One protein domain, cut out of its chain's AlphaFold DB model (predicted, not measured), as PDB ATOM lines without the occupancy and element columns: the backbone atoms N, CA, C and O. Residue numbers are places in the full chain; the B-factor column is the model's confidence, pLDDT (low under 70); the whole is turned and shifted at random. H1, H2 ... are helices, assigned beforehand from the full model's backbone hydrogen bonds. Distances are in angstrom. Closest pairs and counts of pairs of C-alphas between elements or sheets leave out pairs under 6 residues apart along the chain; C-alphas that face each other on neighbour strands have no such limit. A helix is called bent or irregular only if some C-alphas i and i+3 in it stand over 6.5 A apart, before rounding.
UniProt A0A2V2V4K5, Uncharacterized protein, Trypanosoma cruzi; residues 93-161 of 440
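This is residues 93 to 161 of the 440 residues of an uncharacterized protein of Trypanosoma cruzi (UniProt A0A2V2V4K5). One long helix, H1, stretches past a small body and sticks out from it with residues 93 to 102, while two shorter helices, H2 and H3, pack crosswise to each other on one side of its later half. H3 begins at H1 and runs away from it, touching H2 on the way, and the link between H1 and H2 loops out beyond the far end of H1. The printed part has 69 residues with three named helices, in the order H1, H2, H3, and no named strand; the class is all helix. The whole is compact, with a radius of gyration of the C-alphas of 12.6 A, yet elongated in outline, with spans of 41 by 24 by 23 A, the free arm of H1 adding to the length.

H1 takes residues 93 to 115 and is the longest helix, 32.6 A from first to last C-alpha; C-alpha 93 is at (3.866, -39.030, 62.519) and C-alpha 115 at (0.867, -13.323, 42.768). H2 takes residues 126 to 137 and measures 16.7 A, with C-alpha 126 at (15.932, -23.831, 37.615). H3 takes residues 146 to 160 and measures 21.1 A, ending with C-alpha 160 at (10.314, -36.553, 34.292).

H1 touches H3 with residues 106 to 110 alone, and H3 touches H1 with residues 146 to 150 alone. Their closest C-alphas are those of Tyr 110 and Arg 146, 6.4 A apart. The lines of H1 and H3 stand at 72 degrees, only just about perpendicular. H2 touches H3 with residues 131 to 135 alone. The closest C-alphas of these two are those of Ala 134 and Tyr 156, 5.7 A apart, and their lines are about perpendicular, at 78 degrees. H1 and H2 are near each other, with no pair of C-alphas within 8 A but 7 pairs within 10 A; their closest C-alphas are 8.5 A apart. In H1, H2 and H3 every O i to N i+4 pair is within hydrogen-bond range. None of the three helices is bent.

The two C-alphas farthest apart are those of Val 93 and Gly 120, at 41.2 A. Residues 93 to 102, which belong to H1, stand free; the body without them has 59 residues and spans 29 by 23 by 22 A. The printed part has no cut. The links H1 to H2, of 10 residues, and H2 to H3, of 8 residues, are both short. The mean pLDDT of the printed part is 82.2, and the model's confidence is low, under 70, at residues 116 to 124.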
ATOM      1  N   VAL A  93       3.844 -40.465  62.188       73.00
ATOM      2  CA  VAL A  93       3.866 -39.030  62.519       73.00
ATOM      3  C   VAL A  93       4.861 -38.260  61.644       73.00
ATOM      4  O   VAL A  93       4.553 -37.181  61.143       73.00
ATOM      5  N   THR A  94       6.067 -38.795  61.445       73.12
ATOM      6  CA  THR A  94       7.082 -38.156  60.591       73.12
ATOM      7  C   THR A  94       6.693 -38.174  59.118       73.12
ATOM      8  O   THR A  94       6.960 -37.203  58.409       73.12
ATOM      9  N   GLU A  95       6.004 -39.224  58.675       76.94
ATOM     10  CA  GLU A  95       5.451 -39.299  57.326       76.94
ATOM     11  C   GLU A  95       4.359 -38.239  57.117       76.94
ATOM     12  O   GLU A  95       4.435 -37.458  56.167       76.94
ATOM     13  N   GLU A  96       3.416 -38.093  58.055       79.75
ATOM     14  CA  GLU A  96       2.384 -37.052  57.985       79.75
ATOM     15  C   GLU A  96       2.991 -35.637  57.961       79.75
ATOM     16  O   GLU A  96       2.563 -34.770  57.192       79.75
ATOM     17  N   LEU A  97       4.031 -35.394  58.766       76.19
ATOM     18  CA  LEU A  97       4.757 -34.122  58.761       76.19
ATOM     19  C   LEU A  97       5.439 -33.857  57.417       76.19
ATOM     20  O   LEU A  97       5.403 -32.720  56.939       76.19
ATOM     21  N   SER A  98       6.011 -34.885  56.788       76.12
ATOM     22  CA  SER A  98       6.618 -34.772  55.460       76.12
ATOM     23  C   SER A  98       5.575 -34.428  54.389       76.12
ATOM     24  O   SER A  98       5.770 -33.490  53.614       76.12
ATOM     25  N   LEU A  99       4.405 -35.077  54.419       79.81
ATOM     26  CA  LEU A  99       3.288 -34.792  53.517       79.81
ATOM     27  C   LEU A  99       2.746 -33.376  53.727       79.81
ATOM     28  O   LEU A  99       2.446 -32.661  52.769       79.81
ATOM     29  N   ARG A 100       2.653 -32.931  54.984       81.50
ATOM     30  CA  ARG A 100       2.229 -31.571  55.323       81.50
ATOM     31  C   ARG A 100       3.243 -30.532  54.843       81.50
ATOM     32  O   ARG A 100       2.836 -29.492  54.327       81.50
ATOM     33  N   ALA A 101       4.541 -30.802  54.977       79.56
ATOM     34  CA  ALA A 101       5.601 -29.939  54.461       79.56
ATOM     35  C   ALA A 101       5.570 -29.860  52.928       79.56
ATOM     36  O   ALA A 101       5.625 -28.758  52.382       79.56
ATOM     37  N   ARG A 102       5.375 -30.999  52.249       83.06
ATOM     38  CA  ARG A 102       5.186 -31.077  50.793       83.06
ATOM     39  C   ARG A 102       4.014 -30.205  50.337       83.06
ATOM     40  O   ARG A 102       4.186 -29.354  49.471       83.06
ATOM     41  N   ARG A 103       2.845 -30.346  50.974       84.50
ATOM     42  CA  ARG A 103       1.654 -29.530  50.667       84.50
ATOM     43  C   ARG A 103       1.910 -28.039  50.858       84.50
ATOM     44  O   ARG A 103       1.601 -27.264  49.966       84.50
ATOM     45  N   ARG A 104       2.518 -27.644  51.981       85.12
ATOM     46  CA  ARG A 104       2.880 -26.237  52.232       85.12
ATOM     47  C   ARG A 104       3.809 -25.689  51.157       85.12
ATOM     48  O   ARG A 104       3.632 -24.562  50.724       85.12
ATOM     49  N   ARG A 105       4.772 -26.489  50.699       88.50
ATOM     50  CA  ARG A 105       5.700 -26.049  49.662       88.50
ATOM     51  C   ARG A 105       5.011 -25.838  48.316       88.50
ATOM     52  O   ARG A 105       5.291 -24.851  47.647       88.50
ATOM     53  N   ILE A 106       4.099 -26.736  47.943       89.31
ATOM     54  CA  ILE A 106       3.252 -26.568  46.753       89.31
ATOM     55  C   ILE A 106       2.418 -25.288  46.880       89.31
ATOM     56  O   ILE A 106       2.273 -24.565  45.900       89.31
ATOM     57  N   ASP A 107       1.930 -24.973  48.080       88.75
ATOM     58  CA  ASP A 107       1.152 -23.757  48.340       88.75
ATOM     59  C   ASP A 107       1.996 -22.495  48.175       88.75
ATOM     60  O   ASP A 107       1.553 -21.550  47.528       88.75
ATOM     61  N   ASP A 108       3.226 -22.497  48.689       88.12
ATOM     62  CA  ASP A 108       4.167 -21.388  48.516       88.12
ATOM     63  C   ASP A 108       4.454 -21.130  47.028       88.12
ATOM     64  O   ASP A 108       4.459 -19.983  46.580       88.12
ATOM     65  N   TRP A 109       4.674 -22.195  46.250       89.31
ATOM     66  CA  TRP A 109       4.896 -22.090  44.807       89.31
ATOM     67  C   TRP A 109       3.643 -21.645  44.056       89.31
ATOM     68  O   TRP A 109       3.736 -20.784  43.187       89.31
ATOM     69  N   TYR A 110       2.472 -22.174  44.411       90.38
ATOM     70  CA  TYR A 110       1.199 -21.742  43.842       90.38
ATOM     71  C   TYR A 110       1.007 -20.237  44.042       90.38
ATOM     72  O   TYR A 110       0.814 -19.513  43.068       90.38
ATOM     73  N   LEU A 111       1.170 -19.757  45.280       88.06
ATOM     74  CA  LEU A 111       1.088 -18.336  45.612       88.06
ATOM     75  C   LEU A 111       2.122 -17.515  44.839       88.06
ATOM     76  O   LEU A 111       1.788 -16.455  44.316       88.06
ATOM     77  N   PHE A 112       3.357 -18.006  44.723       85.94
ATOM     78  CA  PHE A 112       4.410 -17.340  43.959       85.94
ATOM     79  C   PHE A 112       4.016 -17.124  42.489       85.94
ATOM     80  O   PHE A 112       4.160 -16.013  41.980       85.94
ATOM     81  N   PHE A 113       3.471 -18.146  41.823       82.81
ATOM     82  CA  PHE A 113       3.051 -18.047  40.422       82.81
ATOM     83  C   PHE A 113       1.748 -17.257  40.235       82.81
ATOM     84  O   PHE A 113       1.619 -16.538  39.247       82.81
ATOM     85  N   THR A 114       0.804 -17.317  41.181       83.00
ATOM     86  CA  THR A 114      -0.442 -16.539  41.089       83.00
ATOM     87  C   THR A 114      -0.258 -15.064  41.438       83.00
ATOM     88  O   THR A 114      -0.926 -14.221  40.852       83.00
ATOM     89  N   HIS A 115       0.633 -14.720  42.376       78.06
ATOM     90  CA  HIS A 115       0.867 -13.323  42.768       78.06
ATOM     91  C   HIS A 115       1.761 -12.560  41.791       78.06
ATOM     92  O   HIS A 115       1.642 -11.343  41.700       78.06
ATOM     93  N   ARG A 116       2.634 -13.252  41.050       69.25
ATOM     94  CA  ARG A 116       3.489 -12.647  40.017       69.25
ATOM     95  C   ARG A 116       2.943 -12.786  38.600       69.25
ATOM     96  O   ARG A 116       3.667 -12.544  37.636       69.25
ATOM     97  N   HIS A 117       1.676 -13.169  38.456       54.78
ATOM     98  CA  HIS A 117       1.006 -13.258  37.162       54.78
ATOM     99  C   HIS A 117       0.938 -11.851  36.531       54.78
ATOM    100  O   HIS A 117       0.055 -11.062  36.848       54.78
ATOM    101  N   GLY A 118       1.922 -11.510  35.689       52.75
ATOM    102  CA  GLY A 118       2.069 -10.187  35.064       52.75
ATOM    103  C   GLY A 118       3.493  -9.614  35.079       52.75
ATOM    104  O   GLY A 118       3.803  -8.755  34.256       52.75
ATOM    105  N   GLU A 119       4.388 -10.108  35.940       58.88
ATOM    106  CA  GLU A 119       5.810  -9.745  35.905       58.88
ATOM    107  C   GLU A 119       6.534 -10.651  34.898       58.88
ATOM    108  O   GLU A 119       6.839 -11.806  35.180       58.88
ATOM    109  N   GLY A 120       6.798 -10.138  33.694       52.56
ATOM    110  CA  GLY A 120       7.396 -10.903  32.589       52.56
ATOM    111  C   GLY A 120       8.836 -11.394  32.808       52.56
ATOM    112  O   GLY A 120       9.404 -12.005  31.905       52.56
ATOM    113  N   VAL A 121       9.442 -11.148  33.975       58.34
ATOM    114  CA  VAL A 121      10.827 -11.529  34.277       58.34
ATOM    115  C   VAL A 121      10.896 -12.202  35.646       58.34
ATOM    116  O   VAL A 121      10.917 -11.550  36.689       58.34
ATOM    117  N   PHE A 122      10.953 -13.534  35.641       60.66
ATOM    118  CA  PHE A 122      11.259 -14.309  36.839       60.66
ATOM    119  C   PHE A 122      12.774 -14.296  37.091       60.66
ATOM    120  O   PHE A 122      13.550 -14.403  36.138       60.66
ATOM    121  N   PRO A 123      13.231 -14.203  38.353       63.44
ATOM    122  CA  PRO A 123      14.637 -14.423  38.665       63.44
ATOM    123  C   PRO A 123      15.045 -15.838  38.215       63.44
ATOM    124  O   PRO A 123      14.252 -16.770  38.389       63.44
ATOM    125  N   PRO A 124      16.255 -16.022  37.652       65.56
ATOM    126  CA  PRO A 124      16.679 -17.302  37.097       65.56
ATOM    127  C   PRO A 124      16.732 -18.362  38.201       65.56
ATOM    128  O   PRO A 124      17.649 -18.398  39.020       65.56
ATOM    129  N   ASN A 125      15.720 -19.226  38.234       75.56
ATOM    130  CA  ASN A 125      15.621 -20.343  39.161       75.56
ATOM    131  C   ASN A 125      15.225 -21.595  38.374       75.56
ATOM    132  O   ASN A 125      14.127 -21.673  37.825       75.56
ATOM    133  N   ALA A 126      16.117 -22.587  38.358       79.75
ATOM    134  CA  ALA A 126      15.932 -23.831  37.615       79.75
ATOM    135  C   ALA A 126      14.641 -24.579  37.997       79.75
ATOM    136  O   ALA A 126      14.024 -25.216  37.149       79.75
ATOM    137  N   VAL A 127      14.212 -24.486  39.259       85.44
ATOM    138  CA  VAL A 127      12.967 -25.109  39.727       85.44
ATOM    139  C   VAL A 127      11.748 -24.336  39.225       85.44
ATOM    140  O   VAL A 127      10.767 -24.947  38.813       85.44
ATOM    141  N   ALA A 128      11.817 -23.004  39.194       84.88
ATOM    142  CA  ALA A 128      10.726 -22.177  38.683       84.88
ATOM    143  C   ALA A 128      10.506 -22.386  37.174       84.88
ATOM    144  O   ALA A 128       9.362 -22.441  36.731       84.88
ATOM    145  N   GLU A 129      11.575 -22.553  36.391       85.75
ATOM    146  CA  GLU A 129      11.464 -22.866  34.957       85.75
ATOM    147  C   GLU A 129      10.809 -24.232  34.718       85.75
ATOM    148  O   GLU A 129       9.883 -24.342  33.920       85.75
ATOM    149  N   LYS A 130      11.195 -25.257  35.488       88.06
ATOM    150  CA  LYS A 130      10.569 -26.589  35.424       88.06
ATOM    151  C   LYS A 130       9.093 -26.571  35.813       88.06
ATOM    152  O   LYS A 130       8.281 -27.237  35.184       88.06
ATOM    153  N   ILE A 131       8.728 -25.793  36.835       89.25
ATOM    154  CA  ILE A 131       7.321 -25.602  37.208       89.25
ATOM    155  C   ILE A 131       6.565 -24.917  36.065       89.25
ATOM    156  O   ILE A 131       5.460 -25.333  35.735       89.25
ATOM    157  N   ARG A 132       7.153 -23.904  35.421       87.06
ATOM    158  CA  ARG A 132       6.526 -23.227  34.280       87.06
ATOM    159  C   ARG A 132       6.302 -24.179  33.109       87.06
ATOM    160  O   ARG A 132       5.223 -24.170  32.526       87.06
ATOM    161  N   GLU A 133       7.281 -25.026  32.816       88.31
ATOM    162  CA  GLU A 133       7.151 -26.080  31.813       88.31
ATOM    163  C   GLU A 133       6.024 -27.059  32.177       88.31
ATOM    164  O   GLU A 133       5.180 -27.362  31.336       88.31
ATOM    165  N   ALA A 134       5.944 -27.491  33.441       90.81
ATOM    166  CA  ALA A 134       4.867 -28.354  33.925       90.81
ATOM    167  C   ALA A 134       3.480 -27.716  33.748       90.81
ATOM    168  O   ALA A 134       2.545 -28.374  33.290       90.81
ATOM    169  N   LEU A 135       3.345 -26.421  34.050       90.06
ATOM    170  CA  LEU A 135       2.099 -25.681  33.838       90.06
ATOM    171  C   LEU A 135       1.762 -25.533  32.354       90.06
ATOM    172  O   LEU A 135       0.605 -25.706  31.978       90.06
ATOM    173  N   GLN A 136       2.754 -25.267  31.506       88.44
ATOM    174  CA  GLN A 136       2.559 -25.162  30.063       88.44
ATOM    175  C   GLN A 136       2.115 -26.498  29.456       88.44
ATOM    176  O   GLN A 136       1.164 -26.523  28.677       88.44
ATOM    177  N   GLN A 137       2.736 -27.613  29.857       88.50
ATOM    178  CA  GLN A 137       2.347 -28.960  29.428       88.50
ATOM    179  C   GLN A 137       0.935 -29.342  29.898       88.50
ATOM    180  O   GLN A 137       0.239 -30.082  29.206       88.50
ATOM    181  N   ALA A 138       0.498 -28.825  31.049       89.00
ATOM    182  CA  ALA A 138      -0.849 -29.021  31.579       89.00
ATOM    183  C   ALA A 138      -1.883 -28.000  31.054       89.00
ATOM    184  O   ALA A 138      -3.041 -28.035  31.468       89.00
ATOM    185  N   GLY A 139      -1.491 -27.071  30.170       86.50
ATOM    186  CA  GLY A 139      -2.380 -26.037  29.630       86.50
ATOM    187  C   GLY A 139      -2.789 -24.950  30.638       86.50
ATOM    188  O   GLY A 139      -3.780 -24.254  30.431       86.50
ATOM    189  N   LEU A 140      -2.041 -24.781  31.731       86.12
ATOM    190  CA  LEU A 140      -2.325 -23.844  32.823       86.12
ATOM    191  C   LEU A 140      -1.609 -22.496  32.616       86.12
ATOM    192  O   LEU A 140      -0.759 -22.101  33.409       86.12
ATOM    193  N   LEU A 141      -1.950 -21.789  31.533       76.00
ATOM    194  CA  LEU A 141      -1.323 -20.511  31.140       76.00
ATOM    195  C   LEU A 141      -2.031 -19.250  31.686       76.00
ATOM    196  O   LEU A 141      -1.553 -18.136  31.480       76.00
ATOM    197  N   GLY A 142      -3.177 -19.411  32.354       75.06
ATOM    198  CA  GLY A 142      -3.989 -18.319  32.906       75.06
ATOM    199  C   GLY A 142      -4.298 -18.512  34.389       75.06
ATOM    200  O   GLY A 142      -3.539 -19.138  35.115       75.06
ATOM    201  N   ALA A 143      -5.446 -18.021  34.854       80.12
ATOM    202  CA  ALA A 143      -5.888 -18.303  36.216       80.12
ATOM    203  C   ALA A 143      -6.171 -19.808  36.384       80.12
ATOM    204  O   ALA A 143      -7.082 -20.354  35.764       80.12
ATOM    205  N   PHE A 144      -5.398 -20.476  37.236       87.38
ATOM    206  CA  PHE A 144      -5.566 -21.890  37.558       87.38
ATOM    207  C   PHE A 144      -5.818 -22.078  39.053       87.38
ATOM    208  O   PHE A 144      -5.390 -21.286  39.888       87.38
ATOM    209  N   SER A 145      -6.527 -23.150  39.407       90.19
ATOM    210  CA  SER A 145      -6.773 -23.481  40.810       90.19
ATOM    211  C   SER A 145      -5.547 -24.129  41.454       90.19
ATOM    212  O   SER A 145      -4.777 -24.833  40.798       90.19
ATOM    213  N   ARG A 146      -5.429 -23.997  42.780       90.62
ATOM    214  CA  ARG A 146      -4.423 -24.700  43.595       90.62
ATOM    215  C   ARG A 146      -4.379 -26.205  43.319       90.62
ATOM    216  O   ARG A 146      -3.313 -26.811  43.297       90.62
ATOM    217  N   ARG A 147      -5.549 -26.821  43.112       90.19
ATOM    218  CA  ARG A 147      -5.658 -28.259  42.842       90.19
ATOM    219  C   ARG A 147      -5.096 -28.611  41.466       90.19
ATOM    220  O   ARG A 147      -4.340 -29.567  41.373       90.19
ATOM    221  N   ALA A 148      -5.431 -27.833  40.437       91.00
ATOM    222  CA  ALA A 148      -4.901 -28.030  39.087       91.00
ATOM    223  C   ALA A 148      -3.374 -27.853  39.050       91.00
ATOM    224  O   ALA A 148      -2.683 -28.669  38.454       91.00
ATOM    225  N   PHE A 149      -2.854 -26.856  39.774       92.56
ATOM    226  CA  PHE A 149      -1.416 -26.639  39.940       92.56
ATOM    227  C   PHE A 149      -0.710 -27.856  40.559       92.56
ATOM    228  O   PHE A 149       0.263 -28.353  40.004       92.56
ATOM    229  N   GLY A 150      -1.226 -28.378  41.679       90.62
ATOM    230  CA  GLY A 150      -0.652 -29.562  42.327       90.62
ATOM    231  C   GLY A 150      -0.672 -30.806  41.433       90.62
ATOM    232  O   GLY A 150       0.332 -31.505  41.345       90.62
ATOM    233  N   VAL A 151      -1.781 -31.041  40.720       92.75
ATOM    234  CA  VAL A 151      -1.908 -32.168  39.779       92.75
ATOM    235  C   VAL A 151      -0.912 -32.047  38.625       92.75
ATOM    236  O   VAL A 151      -0.262 -33.033  38.297       92.75
ATOM    237  N   ALA A 152      -0.737 -30.853  38.053       93.25
ATOM    238  CA  ALA A 152       0.225 -30.621  36.976       93.25
ATOM    239  C   ALA A 152       1.668 -30.923  37.410       93.25
ATOM    240  O   ALA A 152       2.418 -31.561  36.670       93.25
ATOM    241  N   LEU A 153       2.046 -30.521  38.629       92.19
ATOM    242  CA  LEU A 153       3.355 -30.855  39.190       92.19
ATOM    243  C   LEU A 153       3.505 -32.361  39.404       92.19
ATOM    244  O   LEU A 153       4.485 -32.942  38.949       92.19
ATOM    245  N   ASP A 154       2.532 -33.013  40.037       90.38
ATOM    246  CA  ASP A 154       2.605 -34.456  40.283       90.38
ATOM    247  C   ASP A 154       2.646 -35.262  38.964       90.38
ATOM    248  O   ASP A 154       3.368 -36.254  38.869       90.38
ATOM    249  N   GLU A 155       1.917 -34.847  37.922       91.62
ATOM    250  CA  GLU A 155       1.987 -35.467  36.589       91.62
ATOM    251  C   GLU A 155       3.342 -35.267  35.912       91.62
ATOM    252  O   GLU A 155       3.874 -36.201  35.309       91.62
ATOM    253  N   TYR A 156       3.925 -34.076  36.026       91.62
ATOM    254  CA  TYR A 156       5.250 -33.809  35.483       91.62
ATOM    255  C   TYR A 156       6.332 -34.596  36.237       91.62
ATOM    256  O   TYR A 156       7.239 -35.129  35.603       91.62
ATOM    257  N   GLU A 157       6.229 -34.742  37.563       89.88
ATOM    258  CA  GLU A 157       7.146 -35.571  38.367       89.88
ATOM    259  C   GLU A 157       7.067 -37.050  37.967       89.88
ATOM    260  O   GLU A 157       8.091 -37.718  37.849       89.88
ATOM    261  N   LYS A 158       5.859 -37.551  37.674       88.44
ATOM    262  CA  LYS A 158       5.660 -38.918  37.164       88.44
ATOM    263  C   LYS A 158       6.319 -39.147  35.803       88.44
ATOM    264  O   LYS A 158       6.770 -40.257  35.544       88.44
ATOM    265  N   ARG A 159       6.357 -38.133  34.930       87.31
ATOM    266  CA  ARG A 159       6.941 -38.241  33.579       87.31
ATOM    267  C   ARG A 159       8.450 -37.998  33.556       87.31
ATOM    268  O   ARG A 159       9.150 -38.658  32.797       87.31
ATOM    269  N   ASN A 160       8.944 -37.071  34.374       85.62
ATOM    270  CA  ASN A 160      10.314 -36.553  34.292       85.62
ATOM    271  C   ASN A 160      11.188 -36.910  35.509       85.62
ATOM    272  O   ASN A 160      12.336 -36.471  35.594       85.62
ATOM    273  N   GLY A 161      10.659 -37.680  36.463       82.19
ATOM    274  CA  GLY A 161      11.330 -38.005  37.722       82.19
ATOM    275  C   GLY A 161      11.265 -36.868  38.747       82.19
ATOM    276  O   GLY A 161      10.690 -35.810  38.490       82.19
TER     277      GLY A 161